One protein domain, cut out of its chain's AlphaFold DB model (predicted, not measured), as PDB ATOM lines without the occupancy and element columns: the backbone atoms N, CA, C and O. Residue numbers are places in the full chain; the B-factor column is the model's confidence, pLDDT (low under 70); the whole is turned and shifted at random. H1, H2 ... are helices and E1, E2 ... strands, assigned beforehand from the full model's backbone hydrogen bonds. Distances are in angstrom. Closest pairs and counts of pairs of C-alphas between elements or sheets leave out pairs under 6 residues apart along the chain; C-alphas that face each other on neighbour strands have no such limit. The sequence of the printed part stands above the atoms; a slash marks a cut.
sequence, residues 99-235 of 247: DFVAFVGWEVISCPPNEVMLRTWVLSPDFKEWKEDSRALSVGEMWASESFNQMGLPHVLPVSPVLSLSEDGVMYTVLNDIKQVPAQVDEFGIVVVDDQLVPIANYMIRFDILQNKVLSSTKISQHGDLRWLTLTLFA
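Overview. This is residues 99 to 235 of the 247 residues of a protein of Oryza meridionalis (UniProt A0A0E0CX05). A twisted sheet of four antiparallel strands, E4 - E5 - E7 - E8, has two long inner strands, E5 and E7, that run on together past E4 and E8 into a narrow arm with E6 near its tip. At the other end of the long axis a small sheet, E1 - E2 - E3, sits beside edge strand E4 through E1, while the short helix H2 covers E8 and H1 only grazes both sheets. The printed part has 137 residues with two named helices and eight named strands, in the order E1 E2 E3 H1 H2 E4 E5 E6 E7 E8. It is mostly strand, though under half of the residues, 66, are in named elements. It is only just loose, close to compact, with a radius of gyration of the C-alphas of 17.5 A, and its spans are 64 by 34 by 34 A.

Along the chain. E5, residues 170 to 181, is 34.8 A long and begins at C-alpha 170 (63.988, 33.555, 56.972). E7, residues 196 to 208, is 33.7 A long and bends by 59 degrees at residue 200. E4 is residues 159 to 163, 12.8 A, and E8 is residues 213 to 219, 17.8 A, ending at C-alpha 219 (81.244, 35.445, 50.152). E6 is residues 191 to 193, 5.6 A. E1, residues 99 to 104, is 15.6 A long and begins at C-alpha 99 (61.909, 33.447, 68.599); E2, residues 117 to 123, is 19.3 A, and E3, residues 130 to 132, 6.7 A. H1 is residues 139 to 143, 6.3 A, and H2 residues 146 to 150, 6.1 A.

Arrangement. E5 and E7 are antiparallel, with N 175 and O 203 2.8 A apart and N 181 and O 196 2.8 A apart, within hydrogen-bond range. The hairpin E4 and E5 has N 162 and O 172 at 2.9 A, and the hairpin E7 and E8 has N 206 and O 216 at 2.9 A. E6 pairs with no named strand, but its residues pair with residues 184 to 185, antiparallel; it runs on into E7 across a break of 2 residues, at 67 degrees. H2 is on the four-stranded sheet, over E8 at a height of 8.2 A, the closest C-alphas being those of Ser 147 and Val 214, 5.4 A apart. H1 and H2 are close but not clearly touching, the C-alphas of Trp 143 and Asn 149 being 6.9 A apart. Both helices have every O i to N i+4 pair within hydrogen-bond range. The closest C-alphas of E1 and E4 are those of Ala 102 and Pro 161, 6.2 A apart. E1, E2 and E3 form a meander, each strand the antiparallel neighbour of the one before, with N 102 and O 119 at 3.0 A and N 122 and O 131 at 2.8 A.

Size, cuts and confidence. The C-alphas farthest apart are those of Asp 126 and Glu 187, 65.7 A. The printed part has no cut, and the link from E1 to E2 is long, with 12 residues. Residues 220 to 235 hold no named element. The mean pLDDT of the printed part is 75.9; 47 residues are under 70, among them residues 99 to 111, 120 to 131 and 226 to 235.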
ATOM      1  N   ASP A  99      61.667  34.642  69.389       59.25
ATOM      2  CA  ASP A  99      61.909  33.447  68.599       59.25
ATOM      3  C   ASP A  99      63.396  33.090  68.683       59.25
ATOM      4  O   ASP A  99      64.279  33.944  68.589       59.25
ATOM      5  N   PHE A 100      63.685  31.810  68.891       59.69
ATOM      6  CA  PHE A 100      65.032  31.267  69.027       59.69
ATOM      7  C   PHE A 100      65.285  30.233  67.933       59.69
ATOM      8  O   PHE A 100      64.399  29.442  67.614       59.69
ATOM      9  N   VAL A 101      66.500  30.201  67.380       61.62
ATOM     10  CA  VAL A 101      66.911  29.261  66.327       61.62
ATOM     11  C   VAL A 101      68.245  28.610  66.684       61.62
ATOM     12  O   VAL A 101      69.154  29.275  67.174       61.62
ATOM     13  N   ALA A 102      68.376  27.304  66.446       65.19
ATOM     14  CA  ALA A 102      69.633  26.588  66.664       65.19
ATOM     15  C   ALA A 102      69.771  25.345  65.775       65.19
ATOM     16  O   ALA A 102      68.782  24.709  65.407       65.19
ATOM     17  N   PHE A 103      71.021  24.953  65.522       69.56
ATOM     18  CA  PHE A 103      71.373  23.620  65.035       69.56
ATOM     19  C   PHE A 103      71.637  22.691  66.231       69.56
ATOM     20  O   PHE A 103      72.564  22.906  67.010       69.56
ATOM     21  N   VAL A 104      70.806  21.662  66.394       69.31
ATOM     22  CA  VAL A 104      70.854  20.681  67.495       69.31
ATOM     23  C   VAL A 104      71.447  19.364  66.997       69.31
ATOM     24  O   VAL A 104      71.194  18.982  65.862       69.31
ATOM     25  N   GLY A 105      72.208  18.655  67.835       65.25
ATOM     26  CA  GLY A 105      72.937  17.435  67.443       65.25
ATOM     27  C   GLY A 105      74.392  17.691  67.033       65.25
ATOM     28  O   GLY A 105      75.122  16.762  66.697       65.25
ATOM     29  N   TRP A 106      74.845  18.946  67.100       61.84
ATOM     30  CA  TRP A 106      76.254  19.298  66.953       61.84
ATOM     31  C   TRP A 106      77.020  19.011  68.253       61.84
ATOM     32  O   TRP A 106      77.144  19.875  69.120       61.84
ATOM     33  N   GLU A 107      77.550  17.798  68.388       53.72
ATOM     34  CA  GLU A 107      78.435  17.423  69.503       53.72
ATOM     35  C   GLU A 107      79.923  17.463  69.108       53.72
ATOM     36  O   GLU A 107      80.783  17.712  69.952       53.72
ATOM     37  N   VAL A 108      80.246  17.250  67.824       53.75
ATOM     38  CA  VAL A 108      81.624  17.171  67.304       53.75
ATOM     39  C   VAL A 108      81.684  17.692  65.859       53.75
ATOM     40  O   VAL A 108      80.695  17.657  65.134       53.75
ATOM     41  N   ILE A 109      82.870  18.105  65.400       51.59
ATOM     42  CA  ILE A 109      83.136  18.584  64.022       51.59
ATOM     43  C   ILE A 109      82.779  17.524  62.947       51.59
ATOM     44  O   ILE A 109      82.591  17.854  61.781       51.59
ATOM     45  N   SER A 110      82.656  16.251  63.333       59.81
ATOM     46  CA  SER A 110      82.363  15.114  62.451       59.81
ATOM     47  C   SER A 110      80.917  14.591  62.526       59.81
ATOM     48  O   SER A 110      80.683  13.444  62.140       59.81
ATOM     49  N   CYS A 111      79.955  15.360  63.053       67.69
ATOM     50  CA  CYS A 111      78.554  14.919  63.107       67.69
ATOM     51  C   CYS A 111      77.975  14.667  61.696       67.69
ATOM     52  O   CYS A 111      78.138  15.512  60.811       67.69
ATOM     53  N   PRO A 112      77.257  13.550  61.463       83.31
ATOM     54  CA  PRO A 112      76.539  13.327  60.214       83.31
ATOM     55  C   PRO A 112      75.510  14.442  59.949       83.31
ATOM     56  O   PRO A 112      74.755  14.809  60.849       83.31
ATOM     57  N   PRO A 113      75.392  14.961  58.713       83.50
ATOM     58  CA  PRO A 113      74.522  16.106  58.412       83.50
ATOM     59  C   PRO A 113      73.025  15.803  58.589       83.50
ATOM     60  O   PRO A 113      72.227  16.717  58.761       83.50
ATOM     61  N   ASN A 114      72.640  14.524  58.577       89.81
ATOM     62  CA  ASN A 114      71.269  14.081  58.843       89.81
ATOM     63  C   ASN A 114      70.930  14.037  60.347       89.81
ATOM     64  O   ASN A 114      69.766  13.884  60.698       89.81
ATOM     65  N   GLU A 115      71.934  14.127  61.226       82.94
ATOM     66  CA  GLU A 115      71.773  14.119  62.689       82.94
ATOM     67  C   GLU A 115      71.798  15.541  63.277       82.94
ATOM     68  O   GLU A 115      71.291  15.766  64.376       82.94
ATOM     69  N   VAL A 116      72.327  16.515  62.524       80.56
ATOM     70  CA  VAL A 116      72.283  17.940  62.869       80.56
ATOM     71  C   VAL A 116      70.980  18.552  62.348       80.56
ATOM     72  O   VAL A 116      70.761  18.637  61.140       80.56
ATOM     73  N   MET A 117      70.118  18.992  63.265       80.94
ATOM     74  CA  MET A 117      68.767  19.490  62.989       80.94
ATOM     75  C   MET A 117      68.655  20.988  63.272       80.94
ATOM     76  O   MET A 117      68.805  21.408  64.420       80.94
ATOM     77  N   LEU A 118      68.305  21.779  62.261       82.00
ATOM     78  CA  LEU A 118      67.772  23.125  62.440       82.00
ATOM     79  C   LEU A 118      66.404  23.045  63.125       82.00
ATOM     80  O   LEU A 118      65.527  22.296  62.685       82.00
ATOM     81  N   ARG A 119      66.228  23.818  64.195       76.56
ATOM     82  CA  ARG A 119      64.972  23.954  64.941       76.56
ATOM     83  C   ARG A 119      64.746  25.410  65.325       76.56
ATOM     84  O   ARG A 119      65.712  26.127  65.595       76.56
ATOM     85  N   THR A 120      63.478  25.810  65.403       68.25
ATOM     86  CA  THR A 120      63.066  27.083  66.008       68.25
ATOM     87  C   THR A 120      62.115  26.855  67.177       68.25
ATOM     88  O   THR A 120      61.345  25.890  67.190       68.25
ATOM     89  N   TRP A 121      62.150  27.762  68.146       68.38
ATOM     90  CA  TRP A 121      61.222  27.801  69.267       68.38
ATOM     91  C   TRP A 121      60.696  29.215  69.454       68.38
ATOM     92  O   TRP A 121      61.472  30.163  69.414       68.38
ATOM     93  N   VAL A 122      59.405  29.334  69.734       66.12
ATOM     94  CA  VAL A 122      58.738  30.589  70.087       66.12
ATOM     95  C   VAL A 122      58.469  30.585  71.590       66.12
ATOM     96  O   VAL A 122      57.983  29.593  72.149       66.12
ATOM     97  N   LEU A 123      58.792  31.683  72.266       55.97
ATOM     98  CA  LEU A 123      58.453  31.884  73.672       55.97
ATOM     99  C   LEU A 123      56.960  32.208  73.812       55.97
ATOM    100  O   LEU A 123      56.409  33.032  73.082       55.97
ATOM    101  N   SER A 124      56.290  31.568  74.771       59.84
ATOM    102  CA  SER A 124      54.877  31.824  75.048       59.84
ATOM    103  C   SER A 124      54.620  33.309  75.370       59.84
ATOM    104  O   SER A 124      55.445  33.930  76.037       59.84
ATOM    105  N   PRO A 125      53.457  33.888  75.001       63.22
ATOM    106  CA  PRO A 125      53.148  35.300  75.286       63.22
ATOM    107  C   PRO A 125      53.091  35.683  76.775       63.22
ATOM    108  O   PRO A 125      52.971  36.859  77.106       63.22
ATOM    109  N   ASP A 126      53.121  34.702  77.682       62.59
ATOM    110  CA  ASP A 126      53.241  34.901  79.128       62.59
ATOM    111  C   ASP A 126      54.667  34.662  79.666       62.59
ATOM    112  O   ASP A 126      54.852  34.621  80.884       62.59
ATOM    113  N   PHE A 127      55.644  34.524  78.762       57.41
ATOM    114  CA  PHE A 127      57.089  34.406  78.977       57.41
ATOM    115  C   PHE A 127      57.538  33.225  79.863       57.41
ATOM    116  O   PHE A 127      58.518  33.326  80.600       57.41
ATOM    117  N   LYS A 128      56.826  32.088  79.811       58.19
ATOM    118  CA  LYS A 128      57.083  30.916  80.680       58.19
ATOM    119  C   LYS A 128      57.525  29.649  79.959       58.19
ATOM    120  O   LYS A 128      58.236  28.841  80.553       58.19
ATOM    121  N   GLU A 129      57.081  29.439  78.724       58.78
ATOM    122  CA  GLU A 129      57.255  28.172  78.013       58.78
ATOM    123  C   GLU A 129      57.800  28.408  76.607       58.78
ATOM    124  O   GLU A 129      57.169  29.090  75.805       58.78
ATOM    125  N   TRP A 130      58.929  27.782  76.279       63.41
ATOM    126  CA  TRP A 130      59.390  27.667  74.896       63.41
ATOM    127  C   TRP A 130      58.632  26.547  74.186       63.41
ATOM    128  O   TRP A 130      58.532  25.433  74.706       63.41
ATOM    129  N   LYS A 131      58.110  26.830  72.992       69.31
ATOM    130  CA  LYS A 131      57.377  25.872  72.153       69.31
ATOM    131  C   LYS A 131      58.111  25.727  70.832       69.31
ATOM    132  O   LYS A 131      58.391  26.729  70.190       69.31
ATOM    133  N   GLU A 132      58.464  24.497  70.464       74.25
ATOM    134  CA  GLU A 132      59.074  24.217  69.158       74.25
ATOM    135  C   GLU A 132      58.042  24.527  68.070       74.25
ATOM    136  O   GLU A 132      56.910  24.047  68.149       74.25
ATOM    137  N   ASP A 133      58.416  25.389  67.129       68.38
ATOM    138  CA  ASP A 133      57.471  26.103  66.262       68.38
ATOM    139  C   ASP A 133      57.562  25.652  64.795       68.38
ATOM    140  O   ASP A 133      56.552  25.357  64.155       68.38
ATOM    141  N   SER A 134      58.783  25.481  64.279       64.94
ATOM    142  CA  SER A 134      59.017  24.988  62.918       64.94
ATOM    143  C   SER A 134      59.120  23.464  62.824       64.94
ATOM    144  O   SER A 134      59.441  22.745  63.773       64.94
ATOM    145  N   ARG A 135      58.908  22.946  61.606       73.81
ATOM    146  CA  ARG A 135      59.297  21.577  61.258       73.81
ATOM    147  C   ARG A 135      60.821  21.478  61.300       73.81
ATOM    148  O   ARG A 135      61.480  22.063  60.444       73.81
ATOM    149  N   ALA A 136      61.353  20.684  62.229       78.75
ATOM    150  CA  ALA A 136      62.779  20.379  62.286       78.75
ATOM    151  C   ALA A 136      63.309  19.935  60.908       78.75
ATOM    152  O   ALA A 136      62.720  19.065  60.261       78.75
ATOM    153  N   LEU A 137      64.413  20.543  60.475       89.69
ATOM    154  CA  LEU A 137      65.021  20.356  59.157       89.69
ATOM    155  C   LEU A 137      66.472  19.911  59.341       89.69
ATOM    156  O   LEU A 137      67.236  20.594  60.016       89.69
ATOM    157  N   SER A 138      66.874  18.781  58.768       91.69
ATOM    158  CA  SER A 138      68.271  18.344  58.862       91.69
ATOM    159  C   SER A 138      69.186  19.159  57.944       91.69
ATOM    160  O   SER A 138      68.784  19.601  56.865       91.69
ATOM    161  N   VAL A 139      70.456  19.311  58.323       90.62
ATOM    162  CA  VAL A 139      71.467  19.937  57.453       90.62
ATOM    163  C   VAL A 139      71.641  19.138  56.152       90.62
ATOM    164  O   VAL A 139      71.848  19.719  55.088       90.62
ATOM    165  N   GLY A 140      71.463  17.816  56.195       93.25
ATOM    166  CA  GLY A 140      71.441  16.969  55.003       93.25
ATOM    167  C   GLY A 140      70.285  17.285  54.046       93.25
ATOM    168  O   GLY A 140      70.490  17.297  52.833       93.25
ATOM    169  N   GLU A 141      69.095  17.616  54.556       94.31
ATOM    170  CA  GLU A 141      67.980  18.110  53.734       94.31
ATOM    171  C   GLU A 141      68.245  19.513  53.166       94.31
ATOM    172  O   GLU A 141      67.842  19.779  52.031       94.31
ATOM    173  N   MET A 142      68.953  20.387  53.897       93.44
ATOM    174  CA  MET A 142      69.394  21.693  53.377       93.44
ATOM    175  C   MET A 142      70.329  21.523  52.175       93.44
ATOM    176  O   MET A 142      70.107  22.127  51.121       93.44
ATOM    177  N   TRP A 143      71.340  20.658  52.307       94.44
ATOM    178  CA  TRP A 143      72.278  20.320  51.231       94.44
ATOM    179  C   TRP A 143      71.594  19.604  50.062       94.44
ATOM    180  O   TRP A 143      71.975  19.803  48.914       94.44
ATOM    181  N   ALA A 144      70.559  18.800  50.319       94.56
ATOM    182  CA  ALA A 144      69.773  18.145  49.275       94.56
ATOM    183  C   ALA A 144      68.842  19.104  48.500       94.56
ATOM    184  O   ALA A 144      68.281  18.702  47.479       94.56
ATOM    185  N   SER A 145      68.663  20.355  48.949       95.06
ATOM    186  CA  SER A 145      67.836  21.333  48.232       95.06
ATOM    187  C   SER A 145      68.447  21.709  46.877       95.06
ATOM    188  O   SER A 145      69.662  21.889  46.733       95.06
ATOM    189  N   GLU A 146      67.600  21.880  45.860       95.56
ATOM    190  CA  GLU A 146      68.055  22.257  44.517       95.56
ATOM    191  C   GLU A 146      68.802  23.603  44.539       95.56
ATOM    192  O   GLU A 146      69.868  23.731  43.941       95.56
ATOM    193  N   SER A 147      68.303  24.572  45.313       95.56
ATOM    194  CA  SER A 147      68.929  25.887  45.496       95.56
ATOM    195  C   SER A 147      70.348  25.828  46.062       95.56
ATOM    196  O   SER A 147      71.207  26.576  45.604       95.56
ATOM    197  N   PHE A 148      70.620  24.944  47.031       95.25
ATOM    198  CA  PHE A 148      71.952  24.838  47.637       95.25
ATOM    199  C   PHE A 148      72.965  24.308  46.615       95.25
ATOM    200  O   PHE A 148      74.042  24.880  46.436       95.25
ATOM    201  N   ASN A 149      72.572  23.268  45.872       92.88
ATOM    202  CA  ASN A 149      73.388  22.670  44.818       92.88
ATOM    203  C   ASN A 149      73.627  23.632  43.642       92.88
ATOM    204  O   ASN A 149      74.746  23.711  43.138       92.88
ATOM    205  N   GLN A 150      72.609  24.394  43.221       94.31
ATOM    206  CA  GLN A 150      72.734  25.375  42.135       94.31
ATOM    207  C   GLN A 150      73.713  26.517  42.460       94.31
ATOM    208  O   GLN A 150      74.367  27.024  41.549       94.31
ATOM    209  N   MET A 151      73.846  26.910  43.733       89.62
ATOM    210  CA  MET A 151      74.780  27.963  44.157       89.62
ATOM    211  C   MET A 151      76.231  27.479  44.331       89.62
ATOM    212  O   MET A 151      77.119  28.304  44.539       89.62
ATOM    213  N   GLY A 152      76.501  26.170  44.235       90.88
ATOM    214  CA  GLY A 152      77.857  25.619  44.374       90.88
ATOM    215  C   GLY A 152      78.461  25.810  45.770       90.88
ATOM    216  O   GLY A 152      79.677  25.954  45.901       90.88
ATOM    217  N   LEU A 153      77.613  25.857  46.800       92.44
ATOM    218  CA  LEU A 153      78.013  26.094  48.185       92.44
ATOM    219  C   LEU A 153      78.734  24.876  48.794       92.44
ATOM    220  O   LEU A 153      78.453  23.736  48.420       92.44
ATOM    221  N   PRO A 154      79.650  25.088  49.757       91.94
ATOM    222  CA  PRO A 154      80.348  23.997  50.426       91.94
ATOM    223  C   PRO A 154      79.387  23.166  51.293       91.94
ATOM    224  O   PRO A 154      78.627  23.715  52.092       91.94
ATOM    225  N   HIS A 155      79.468  21.834  51.199       93.12
ATOM    226  CA  HIS A 155      78.792  20.900  52.112       93.12
ATOM    227  C   HIS A 155      79.516  20.836  53.465       93.12
ATOM    228  O   HIS A 155      80.121  19.831  53.838       93.12
ATOM    229  N   VAL A 156      79.475  21.957  54.181       88.31
ATOM    230  CA  VAL A 156      79.956  22.122  55.555       88.31
ATOM    231  C   VAL A 156      78.775  22.423  56.461       88.31
ATOM    232  O   VAL A 156      77.756  22.965  56.023       88.31
ATOM    233  N   LEU A 157      78.880  22.016  57.724       84.50
ATOM    234  CA  LEU A 157      77.806  22.235  58.679       84.50
ATOM    235  C   LEU A 157      77.708  23.753  59.001       84.50
ATOM    236  O   LEU A 157      78.736  24.378  59.278       84.50
ATOM    237  N   PRO A 158      76.507  24.354  58.945       83.69
ATOM    238  CA  PRO A 158      76.281  25.786  59.175       83.69
ATOM    239  C   PRO A 158      76.451  26.208  60.643       83.69
ATOM    240  O   PRO A 158      76.062  25.478  61.553       83.69
ATOM    241  N   VAL A 159      76.986  27.412  60.879       72.56
ATOM    242  CA  VAL A 159      77.189  27.986  62.224       72.56
ATOM    243  C   VAL A 159      76.498  29.341  62.396       72.56
ATOM    244  O   VAL A 159      76.193  30.033  61.421       72.56
ATOM    245  N   SER A 160      76.253  29.721  63.652       70.69
ATOM    246  CA  SER A 160      75.628  30.995  64.042       70.69
ATOM    247  C   SER A 160      74.337  31.329  63.265       70.69
ATOM    248  O   SER A 160      74.306  32.316  62.528       70.69
ATOM    249  N   PRO A 161      73.280  30.501  63.382       69.69
ATOM    250  CA  PRO A 161      71.979  30.809  62.804       69.69
ATOM    251  C   PRO A 161      71.333  32.011  63.507       69.69
ATOM    252  O   PRO A 161      71.332  32.080  64.733       69.69
ATOM    253  N   VAL A 162      70.738  32.923  62.738       63.94
ATOM    254  CA  VAL A 162      69.962  34.067  63.249       63.94
ATOM    255  C   VAL A 162      68.735  34.276  62.368       63.94
ATOM    256  O   VAL A 162      68.836  34.209  61.145       63.94
ATOM    257  N   LEU A 163      67.573  34.519  62.975       64.56
ATOM    258  CA  LEU A 163      66.330  34.804  62.251       64.56
ATOM    259  C   LEU A 163      66.313  36.242  61.715       64.56
ATOM    260  O   LEU A 163      66.861  37.157  62.329       64.56
ATOM    261  N   SER A 164      65.663  36.450  60.573       60.41
ATOM    262  CA  SER A 164      65.417  37.788  60.038       60.41
ATOM    263  C   SER A 164      64.386  38.525  60.893       60.41
ATOM    264  O   SER A 164      63.307  38.005  61.156       60.41
ATOM    265  N   LEU A 165      64.680  39.769  61.278       53.78
ATOM    266  CA  LEU A 165      63.745  40.617  62.033       53.78
ATOM    267  C   LEU A 165      62.601  41.176  61.164       53.78
ATOM    268  O   LEU A 165      61.614  41.679  61.696       53.78
ATOM    269  N   SER A 166      62.749  41.137  59.836       55.56
ATOM    270  CA  SER A 166      61.807  41.716  58.868       55.56
ATOM    271  C   SER A 166      60.960  40.685  58.122       55.56
ATOM    272  O   SER A 166      59.958  41.055  57.513       55.56
ATOM    273  N   GLU A 167      61.371  39.415  58.111       66.50
ATOM    274  CA  GLU A 167      60.792  38.377  57.253       66.50
ATOM    275  C   GLU A 167      60.674  37.050  58.000       66.50
ATOM    276  O   GLU A 167      61.673  36.403  58.318       66.50
ATOM    277  N   ASP A 168      59.430  36.642  58.235       75.25
ATOM    278  CA  ASP A 168      59.085  35.376  58.877       75.25
ATOM    279  C   ASP A 168      59.674  34.165  58.126       75.25
ATOM    280  O   ASP A 168      59.746  34.140  56.895       75.25
ATOM    281  N   GLY A 169      60.126  33.161  58.879       75.56
ATOM    282  CA  GLY A 169      60.735  31.937  58.352       75.56
ATOM    283  C   GLY A 169      62.097  32.097  57.659       75.56
ATOM    284  O   GLY A 169      62.647  31.093  57.197       75.56
ATOM    285  N   VAL A 170      62.668  33.307  57.581       79.38
ATOM    286  CA  VAL A 170      63.988  33.555  56.972       79.38
ATOM    287  C   VAL A 170      65.091  33.554  58.029       79.38
ATOM    288  O   VAL A 170      64.953  34.138  59.100       79.38
ATOM    289  N   MET A 171      66.223  32.934  57.703       79.00
ATOM    290  CA  MET A 171      67.395  32.815  58.566       79.00
ATOM    291  C   MET A 171      68.693  33.120  57.811       79.00
ATOM    292  O   MET A 171      68.848  32.770  56.640       79.00
ATOM    293  N   TYR A 172      69.653  33.706  58.518       75.88
ATOM    294  CA  TYR A 172      71.042  33.866  58.108       75.88
ATOM    295  C   TYR A 172      71.934  32.878  58.852       75.88
ATOM    296  O   TYR A 172      71.728  32.625  60.035       75.88
ATOM    297  N   THR A 173      72.929  32.308  58.176       75.12
ATOM    298  CA  THR A 173      73.934  31.444  58.814       75.12
ATOM    299  C   THR A 173      75.235  31.443  58.014       75.12
ATOM    300  O   THR A 173      75.236  31.738  56.815       75.12
ATOM    301  N   VAL A 174      76.353  31.133  58.673       78.25
ATOM    302  CA  VAL A 174      77.685  31.124  58.062       78.25
ATOM    303  C   VAL A 174      78.115  29.697  57.717       78.25
ATOM    304  O   VAL A 174      78.060  28.792  58.549       78.25
ATOM    305  N   LEU A 175      78.589  29.505  56.488       85.69
ATOM    306  CA  LEU A 175      79.284  28.311  56.021       85.69
ATOM    307  C   LEU A 175      80.790  28.595  55.974       85.69
ATOM    308  O   LEU A 175      81.240  29.498  55.262       85.69
ATOM    309  N   ASN A 176      81.571  27.807  56.707       81.31
ATOM    310  CA  ASN A 176      83.027  27.918  56.755       81.31
ATOM    311  C   ASN A 176      83.667  26.809  55.912       81.31
ATOM    312  O   ASN A 176      83.758  25.669  56.361       81.31
ATOM    313  N   ASP A 177      84.111  27.138  54.698       88.81
ATOM    314  CA  ASP A 177      84.880  26.220  53.857       88.81
ATOM    315  C   ASP A 177      86.317  26.143  54.384       88.81
ATOM    316  O   ASP A 177      87.075  27.117  54.324       88.81
ATOM    317  N   ILE A 178      86.675  24.997  54.961       84.19
ATOM    318  CA  ILE A 178      87.947  24.773  55.647       84.19
ATOM    319  C   ILE A 178      88.550  23.462  55.164       84.19
ATOM    320  O   ILE A 178      87.929  22.402  55.208       84.19
ATOM    321  N   LYS A 179      89.821  23.528  54.775       84.94
ATOM    322  CA  LYS A 179      90.630  22.364  54.443       84.94
ATOM    323  C   LYS A 179      91.409  21.899  55.664       84.94
ATOM    324  O   LYS A 179      92.283  22.616  56.146       84.94
ATOM    325  N   GLN A 180      91.167  20.667  56.098       81.06
ATOM    326  CA  GLN A 180      92.080  19.977  57.003       81.06
ATOM    327  C   GLN A 180      93.324  19.535  56.221       81.06
ATOM    328  O   GLN A 180      93.235  18.829  55.211       81.06
ATOM    329  N   VAL A 181      94.492  19.984  56.666       84.12
ATOM    330  CA  VAL A 181      95.802  19.517  56.220       84.12
ATOM    331  C   VAL A 181      96.306  18.546  57.289       84.12
ATOM    332  O   VAL A 181      96.502  18.987  58.422       84.12
ATOM    333  N   PRO A 182      96.485  17.250  56.969       82.25
ATOM    334  CA  PRO A 182      96.923  16.263  57.949       82.25
ATOM    335  C   PRO A 182      98.297  16.584  58.533       82.25
ATOM    336  O   PRO A 182      99.177  17.095  57.831       82.25
ATOM    337  N   ALA A 183      98.479  16.197  59.791       84.69
ATOM    338  CA  ALA A 183      99.737  16.257  60.505       84.69
ATOM    339  C   ALA A 183     100.867  15.588  59.710       84.69
ATOM    340  O   ALA A 183     100.718  14.493  59.157       84.69
ATOM    341  N   GLN A 184     102.027  16.240  59.675       83.81
ATOM    342  CA  GLN A 184     103.228  15.663  59.080       83.81
ATOM    343  C   GLN A 184     103.938  14.832  60.140       83.81
ATOM    344  O   GLN A 184     104.339  15.365  61.174       83.81
ATOM    345  N   VAL A 185     104.100  13.538  59.875       87.88
ATOM    346  CA  VAL A 185     104.866  12.617  60.723       87.88
ATOM    347  C   VAL A 185     106.242  12.341  60.121       87.88
ATOM    348  O   VAL A 185     106.391  12.296  58.899       87.88
ATOM    349  N   ASP A 186     107.245  12.159  60.977       87.44
ATOM    350  CA  ASP A 186     108.574  11.707  60.564       87.44
ATOM    351  C   ASP A 186     108.623  10.189  60.296       87.44
ATOM    352  O   ASP A 186     107.633   9.462  60.417       87.44
ATOM    353  N   GLU A 187     109.808   9.694  59.934       86.25
ATOM    354  CA  GLU A 187     110.065   8.269  59.685       86.25
ATOM    355  C   GLU A 187     109.897   7.366  60.926       86.25
ATOM    356  O   GLU A 187     109.827   6.143  60.789       86.25
ATOM    357  N   PHE A 188     109.784   7.949  62.124       86.06
ATOM    358  CA  PHE A 188     109.533   7.261  63.392       86.06
ATOM    359  C   PHE A 188     108.066   7.363  63.846       86.06
ATOM    360  O   PHE A 188     107.705   6.795  64.879       86.06
ATOM    361  N   GLY A 189     107.208   8.046  63.078       81.44
ATOM    362  CA  GLY A 189     105.799   8.267  63.401       81.44
ATOM    363  C   GLY A 189     105.553   9.387  64.417       81.44
ATOM    364  O   GLY A 189     104.453   9.474  64.964       81.44
ATOM    365  N   ILE A 190     106.548  10.236  64.692       82.88
ATOM    366  CA  ILE A 190     106.401  11.406  65.562       82.88
ATOM    367  C   ILE A 190     105.838  12.569  64.746       82.88
ATOM    368  O   ILE A 190     106.302  12.850  63.644       82.88
ATOM    369  N   VAL A 191     104.837  13.259  65.296       83.00
ATOM    370  CA  VAL A 191     104.259  14.465  64.690       83.00
ATOM    371  C   VAL A 191     105.291  15.598  64.711       83.00
ATOM    372  O   VAL A 191     105.735  16.033  65.771       83.00
ATOM    373  N   VAL A 192     105.665  16.065  63.521       82.75
ATOM    374  CA  VAL A 192     106.578  17.193  63.270       82.75
ATOM    375  C   VAL A 192     105.797  18.494  63.068       82.75
ATOM    376  O   VAL A 192     106.271  19.572  63.422       82.75
ATOM    377  N   VAL A 193     104.595  18.390  62.496       80.81
ATOM    378  CA  VAL A 193     103.643  19.488  62.297       80.81
ATOM    379  C   VAL A 193     102.256  18.946  62.612       80.81
ATOM    380  O   VAL A 193     101.867  17.949  62.006       80.81
ATOM    381  N   ASP A 194     101.531  19.577  63.534       79.56
ATOM    382  CA  ASP A 194     100.149  19.212  63.875       79.56
ATOM    383  C   ASP A 194      99.178  19.377  62.691       79.56
ATOM    384  O   ASP A 194      99.471  20.061  61.706       79.56
ATOM    385  N   ASP A 195      97.993  18.775  62.815       78.69
ATOM    386  CA  ASP A 195      96.856  19.012  61.920       78.69
ATOM    387  C   ASP A 195      96.566  20.519  61.804       78.69
ATOM    388  O   ASP A 195      96.360  21.208  62.807       78.69
ATOM    389  N   GLN A 196      96.492  21.037  60.575       79.44
ATOM    390  CA  GLN A 196      96.163  22.441  60.325       79.44
ATOM    391  C   GLN A 196      94.800  22.588  59.656       79.44
ATOM    392  O   GLN A 196      94.532  22.005  58.607       79.44
ATOM    393  N   LEU A 197      93.954  23.439  60.235       79.75
ATOM    394  CA  LEU A 197      92.727  23.918  59.605       79.75
ATOM    395  C   LEU A 197      93.045  25.173  58.789       79.75
ATOM    396  O   LEU A 197      93.298  26.240  59.345       79.75
ATOM    397  N   VAL A 198      93.042  25.036  57.464       83.44
ATOM    398  CA  VAL A 198      93.285  26.136  56.527       83.44
ATOM    399  C   VAL A 198      91.938  26.626  55.995       83.44
ATOM    400  O   VAL A 198      91.308  25.907  55.215       83.44
ATOM    401  N   PRO A 199      91.463  27.820  56.385       82.06
ATOM    402  CA  PRO A 199      90.212  28.351  55.867       82.06
ATOM    403  C   PRO A 199      90.380  28.752  54.393       82.06
ATOM    404  O   PRO A 199      91.308  29.467  54.021       82.06
ATOM    405  N   ILE A 200      89.478  28.277  53.536       87.31
ATOM    406  CA  ILE A 200      89.455  28.574  52.098       87.31
ATOM    407  C   ILE A 200      88.578  29.802  51.841       87.31
ATOM    408  O   ILE A 200      88.992  30.745  51.156       87.31
ATOM    409  N   ALA A 201      87.367  29.792  52.396       85.12
ATOM    410  CA  ALA A 201      86.356  30.821  52.208       85.12
ATOM    411  C   ALA A 201      85.319  30.783  53.335       85.12
ATOM    412  O   ALA A 201      85.059  29.738  53.926       85.12
ATOM    413  N   ASN A 202      84.677  31.919  53.584       81.38
ATOM    414  CA  ASN A 202      83.502  31.998  54.442       81.38
ATOM    415  C   ASN A 202      82.343  32.550  53.602       81.38
ATOM    416  O   ASN A 202      82.530  33.485  52.813       81.38
ATOM    417  N   TYR A 203      81.156  31.975  53.764       80.06
ATOM    418  CA  TYR A 203      79.940  32.396  53.072       80.06
ATOM    419  C   TYR A 203      78.853  32.664  54.099       80.06
ATOM    420  O   TYR A 203      78.611  31.820  54.953       80.06
ATOM    421  N   MET A 204      78.162  33.791  53.993       79.94
ATOM    422  CA  MET A 204      76.888  33.983  54.675       79.94
ATOM    423  C   MET A 204      75.775  33.622  53.696       79.94
ATOM    424  O   MET A 204      75.753  34.122  52.570       79.94
ATOM    425  N   ILE A 205      74.883  32.723  54.105       82.56
ATOM    426  CA  ILE A 205      73.727  32.315  53.308       82.56
ATOM    427  C   ILE A 205      72.449  32.861  53.929       82.56
ATOM    428  O   ILE A 205      72.301  32.887  55.150       82.56
ATOM    429  N   ARG A 206      71.520  33.263  53.064       85.06
ATOM    430  CA  ARG A 206      70.151  33.637  53.407       85.06
ATOM    431  C   ARG A 206      69.236  32.481  53.033       85.06
ATOM    432  O   ARG A 206      69.263  32.023  51.890       85.06
ATOM    433  N   PHE A 207      68.445  31.999  53.978       85.81
ATOM    434  CA  PHE A 207      67.769  30.713  53.882       85.81
ATOM    435  C   PHE A 207      66.306  30.807  54.321       85.81
ATOM    436  O   PHE A 207      66.013  31.293  55.407       85.81
ATOM    437  N   ASP A 208      65.395  30.322  53.482       90.62
ATOM    438  CA  ASP A 208      63.986  30.111  53.815       90.62
ATOM    439  C   ASP A 208      63.841  28.733  54.475       90.62
ATOM    440  O   ASP A 208      63.994  27.695  53.818       90.62
ATOM    441  N   ILE A 209      63.565  28.731  55.783       88.44
ATOM    442  CA  ILE A 209      63.397  27.513  56.583       88.44
ATOM    443  C   ILE A 209      62.162  26.734  56.115       88.44
ATOM    444  O   ILE A 209      62.204  25.507  56.000       88.44
ATOM    445  N   LEU A 210      61.068  27.438  55.817       89.12
ATOM    446  CA  LEU A 210      59.767  26.845  55.507       89.12
ATOM    447  C   LEU A 210      59.769  26.159  54.133       89.12
ATOM    448  O   LEU A 210      59.159  25.101  53.962       89.12
ATOM    449  N   GLN A 211      60.483  26.735  53.164       92.38
ATOM    450  CA  GLN A 211      60.623  26.208  51.804       92.38
ATOM    451  C   GLN A 211      61.840  25.286  51.620       92.38
ATOM    452  O   GLN A 211      61.961  24.683  50.554       92.38
ATOM    453  N   ASN A 212      62.721  25.154  52.623       94.19
ATOM    454  CA  ASN A 212      64.030  24.494  52.506       94.19
ATOM    455  C   ASN A 212      64.830  25.036  51.304       94.19
ATOM    456  O   ASN A 212      65.182  24.294  50.381       94.19
ATOM    457  N   LYS A 213      65.039  26.358  51.266       94.62
ATOM    458  CA  LYS A 213      65.552  27.044  50.074       94.62
ATOM    459  C   LYS A 213      66.599  28.104  50.405       94.62
ATOM    460  O   LYS A 213      66.334  29.038  51.154       94.62
ATOM    461  N   VAL A 214      67.760  28.027  49.759       93.25
ATOM    462  CA  VAL A 214      68.740  29.123  49.772       93.25
ATOM    463  C   VAL A 214      68.231  30.245  48.866       93.25
ATOM    464  O   VAL A 214      67.942  30.024  47.688       93.25
ATOM    465  N   LEU A 215      68.089  31.443  49.429       83.19
ATOM    466  CA  LEU A 215      67.583  32.637  48.752       83.19
ATOM    467  C   LEU A 215      68.723  33.465  48.144       83.19
ATOM    468  O   LEU A 215      68.602  33.929  47.014       83.19
ATOM    469  N   SER A 216      69.833  33.610  48.870       78.69
ATOM    470  CA  SER A 216      71.066  34.251  48.400       78.69
ATOM    471  C   SER A 216      72.285  33.734  49.173       78.69
ATOM    472  O   SER A 216      72.156  33.111  50.231       78.69
ATOM    473  N   SER A 217      73.480  33.987  48.639       83.06
ATOM    474  CA  SER A 217      74.749  33.665  49.292       83.06
ATOM    475  C   SER A 217      75.806  34.726  48.996       83.06
ATOM    476  O   SER A 217      76.080  35.004  47.827       83.06
ATOM    477  N   THR A 218      76.458  35.233  50.036       78.19
ATOM    478  CA  THR A 218      77.502  36.259  49.939       78.19
ATOM    479  C   THR A 218      78.815  35.702  50.472       78.19
ATOM    480  O   THR A 218      78.879  35.202  51.595       78.19
ATOM    481  N   LYS A 219      79.894  35.789  49.681       78.31
ATOM    482  CA  LYS A 219      81.244  35.445  50.152       78.31
ATOM    483  C   LYS A 219      81.777  36.607  50.993       78.31
ATOM    484  O   LYS A 219      82.148  37.638  50.442       78.31
ATOM    485  N   ILE A 220      81.818  36.438  52.312       68.06
ATOM    486  CA  ILE A 220      82.113  37.524  53.269       68.06
ATOM    487  C   ILE A 220      83.611  37.837  53.410       68.06
ATOM    488  O   ILE A 220      83.989  38.802  54.068       68.06
ATOM    489  N   SER A 221      84.483  37.037  52.791       61.31
ATOM    490  CA  SER A 221      85.935  37.189  52.876       61.31
ATOM    491  C   SER A 221      86.624  36.861  51.542       61.31
ATOM    492  O   SER A 221      86.269  35.908  50.840       61.31
ATOM    493  N   GLN A 222      87.631  37.656  51.147       59.91
ATOM    494  CA  GLN A 222      88.403  37.380  49.921       59.91
ATOM    495  C   GLN A 222      89.208  36.078  50.066       59.91
ATOM    496  O   GLN A 222      89.175  35.226  49.171       59.91
ATOM    497  N   HIS A 223      89.827  35.901  51.234       72.31
ATOM    498  CA  HIS A 223      90.464  34.678  51.716       72.31
ATOM    499  C   HIS A 223      89.719  34.193  52.958       72.31
ATOM    500  O   HIS A 223      89.287  35.027  53.750       72.31
ATOM    501  N   GLY A 224      89.583  32.879  53.134       70.06
ATOM    502  CA  GLY A 224      88.980  32.323  54.339       70.06
ATOM    503  C   GLY A 224      89.690  32.782  55.615       70.06
ATOM    504  O   GLY A 224      90.908  32.944  55.641       70.06
ATOM    505  N   ASP A 225      88.915  32.957  56.680       70.12
ATOM    506  CA  ASP A 225      89.386  33.344  58.006       70.12
ATOM    507  C   ASP A 225      88.719  32.452  59.071       70.12
ATOM    508  O   ASP A 225      87.527  32.140  58.983       70.12
ATOM    509  N   LEU A 226      89.491  32.018  60.071       68.44
ATOM    510  CA  LEU A 226      89.006  31.197  61.185       68.44
ATOM    511  C   LEU A 226      88.149  32.002  62.178       68.44
ATOM    512  O   LEU A 226      87.402  31.396  62.942       68.44
ATOM    513  N   ARG A 227      88.176  33.344  62.145       64.94
ATOM    514  CA  ARG A 227      87.326  34.207  62.995       64.94
ATOM    515  C   ARG A 227      85.818  34.012  62.799       64.94
ATOM    516  O   ARG A 227      85.036  34.507  63.600       64.94
ATOM    517  N   TRP A 228      85.417  33.322  61.732       62.84
ATOM    518  CA  TRP A 228      84.025  32.997  61.415       62.84
ATOM    519  C   TRP A 228      83.595  31.602  61.907       62.84
ATOM    520  O   TRP A 228      82.424  31.252  61.780       62.84
ATOM    521  N   LEU A 229      84.506  30.810  62.494       59.12
ATOM    522  CA  LEU A 229      84.157  29.571  63.210       59.12
ATOM    523  C   LEU A 229      83.391  29.842  64.506       59.12
ATOM    524  O   LEU A 229      82.518  29.066  64.883       59.12
ATOM    525  N   THR A 230      83.721  30.952  65.160       51.50
ATOM    526  CA  THR A 230      83.062  31.446  66.364       51.50
ATOM    527  C   THR A 230      82.845  32.933  66.152       51.50
ATOM    528  O   THR A 230      83.820  33.685  66.190       51.50
ATOM    529  N   LEU A 231      81.601  33.363  65.912       45.00
ATOM    530  CA  LEU A 231      81.289  34.788  65.798       45.00
ATOM    531  C   LEU A 231      81.704  35.502  67.086       45.00
ATOM    532  O   LEU A 231      80.995  35.480  68.083       45.00
ATOM    533  N   THR A 232      82.857  36.167  67.051       39.22
ATOM    534  CA  THR A 232      83.251  37.099  68.104       39.22
ATOM    535  C   THR A 232      82.586  38.421  67.761       39.22
ATOM    536  O   THR A 232      83.191  39.290  67.132       39.22
ATOM    537  N   LEU A 233      81.298  38.521  68.089       36.12
ATOM    538  CA  LEU A 233      80.496  39.714  67.856       36.12
ATOM    539  C   LEU A 233      80.938  40.823  68.816       36.12
ATOM    540  O   LEU A 233      80.394  41.016  69.902       36.12
ATOM    541  N   PHE A 234      81.975  41.548  68.400       32.47
ATOM    542  CA  PHE A 234      82.321  42.827  68.994       32.47
ATOM    543  C   PHE A 234      81.159  43.793  68.761       32.47
ATOM    544  O   PHE A 234      80.679  43.957  67.644       32.47
ATOM    545  N   ALA A 235      80.706  44.421  69.842       31.19
ATOM    546  CA  ALA A 235      79.497  45.235  69.909       31.19
ATOM    547  C   ALA A 235      79.497  46.530  69.063       31.19
ATOM    548  O   ALA A 235      78.607  47.356  69.238       31.19
TER     549      ALA A 235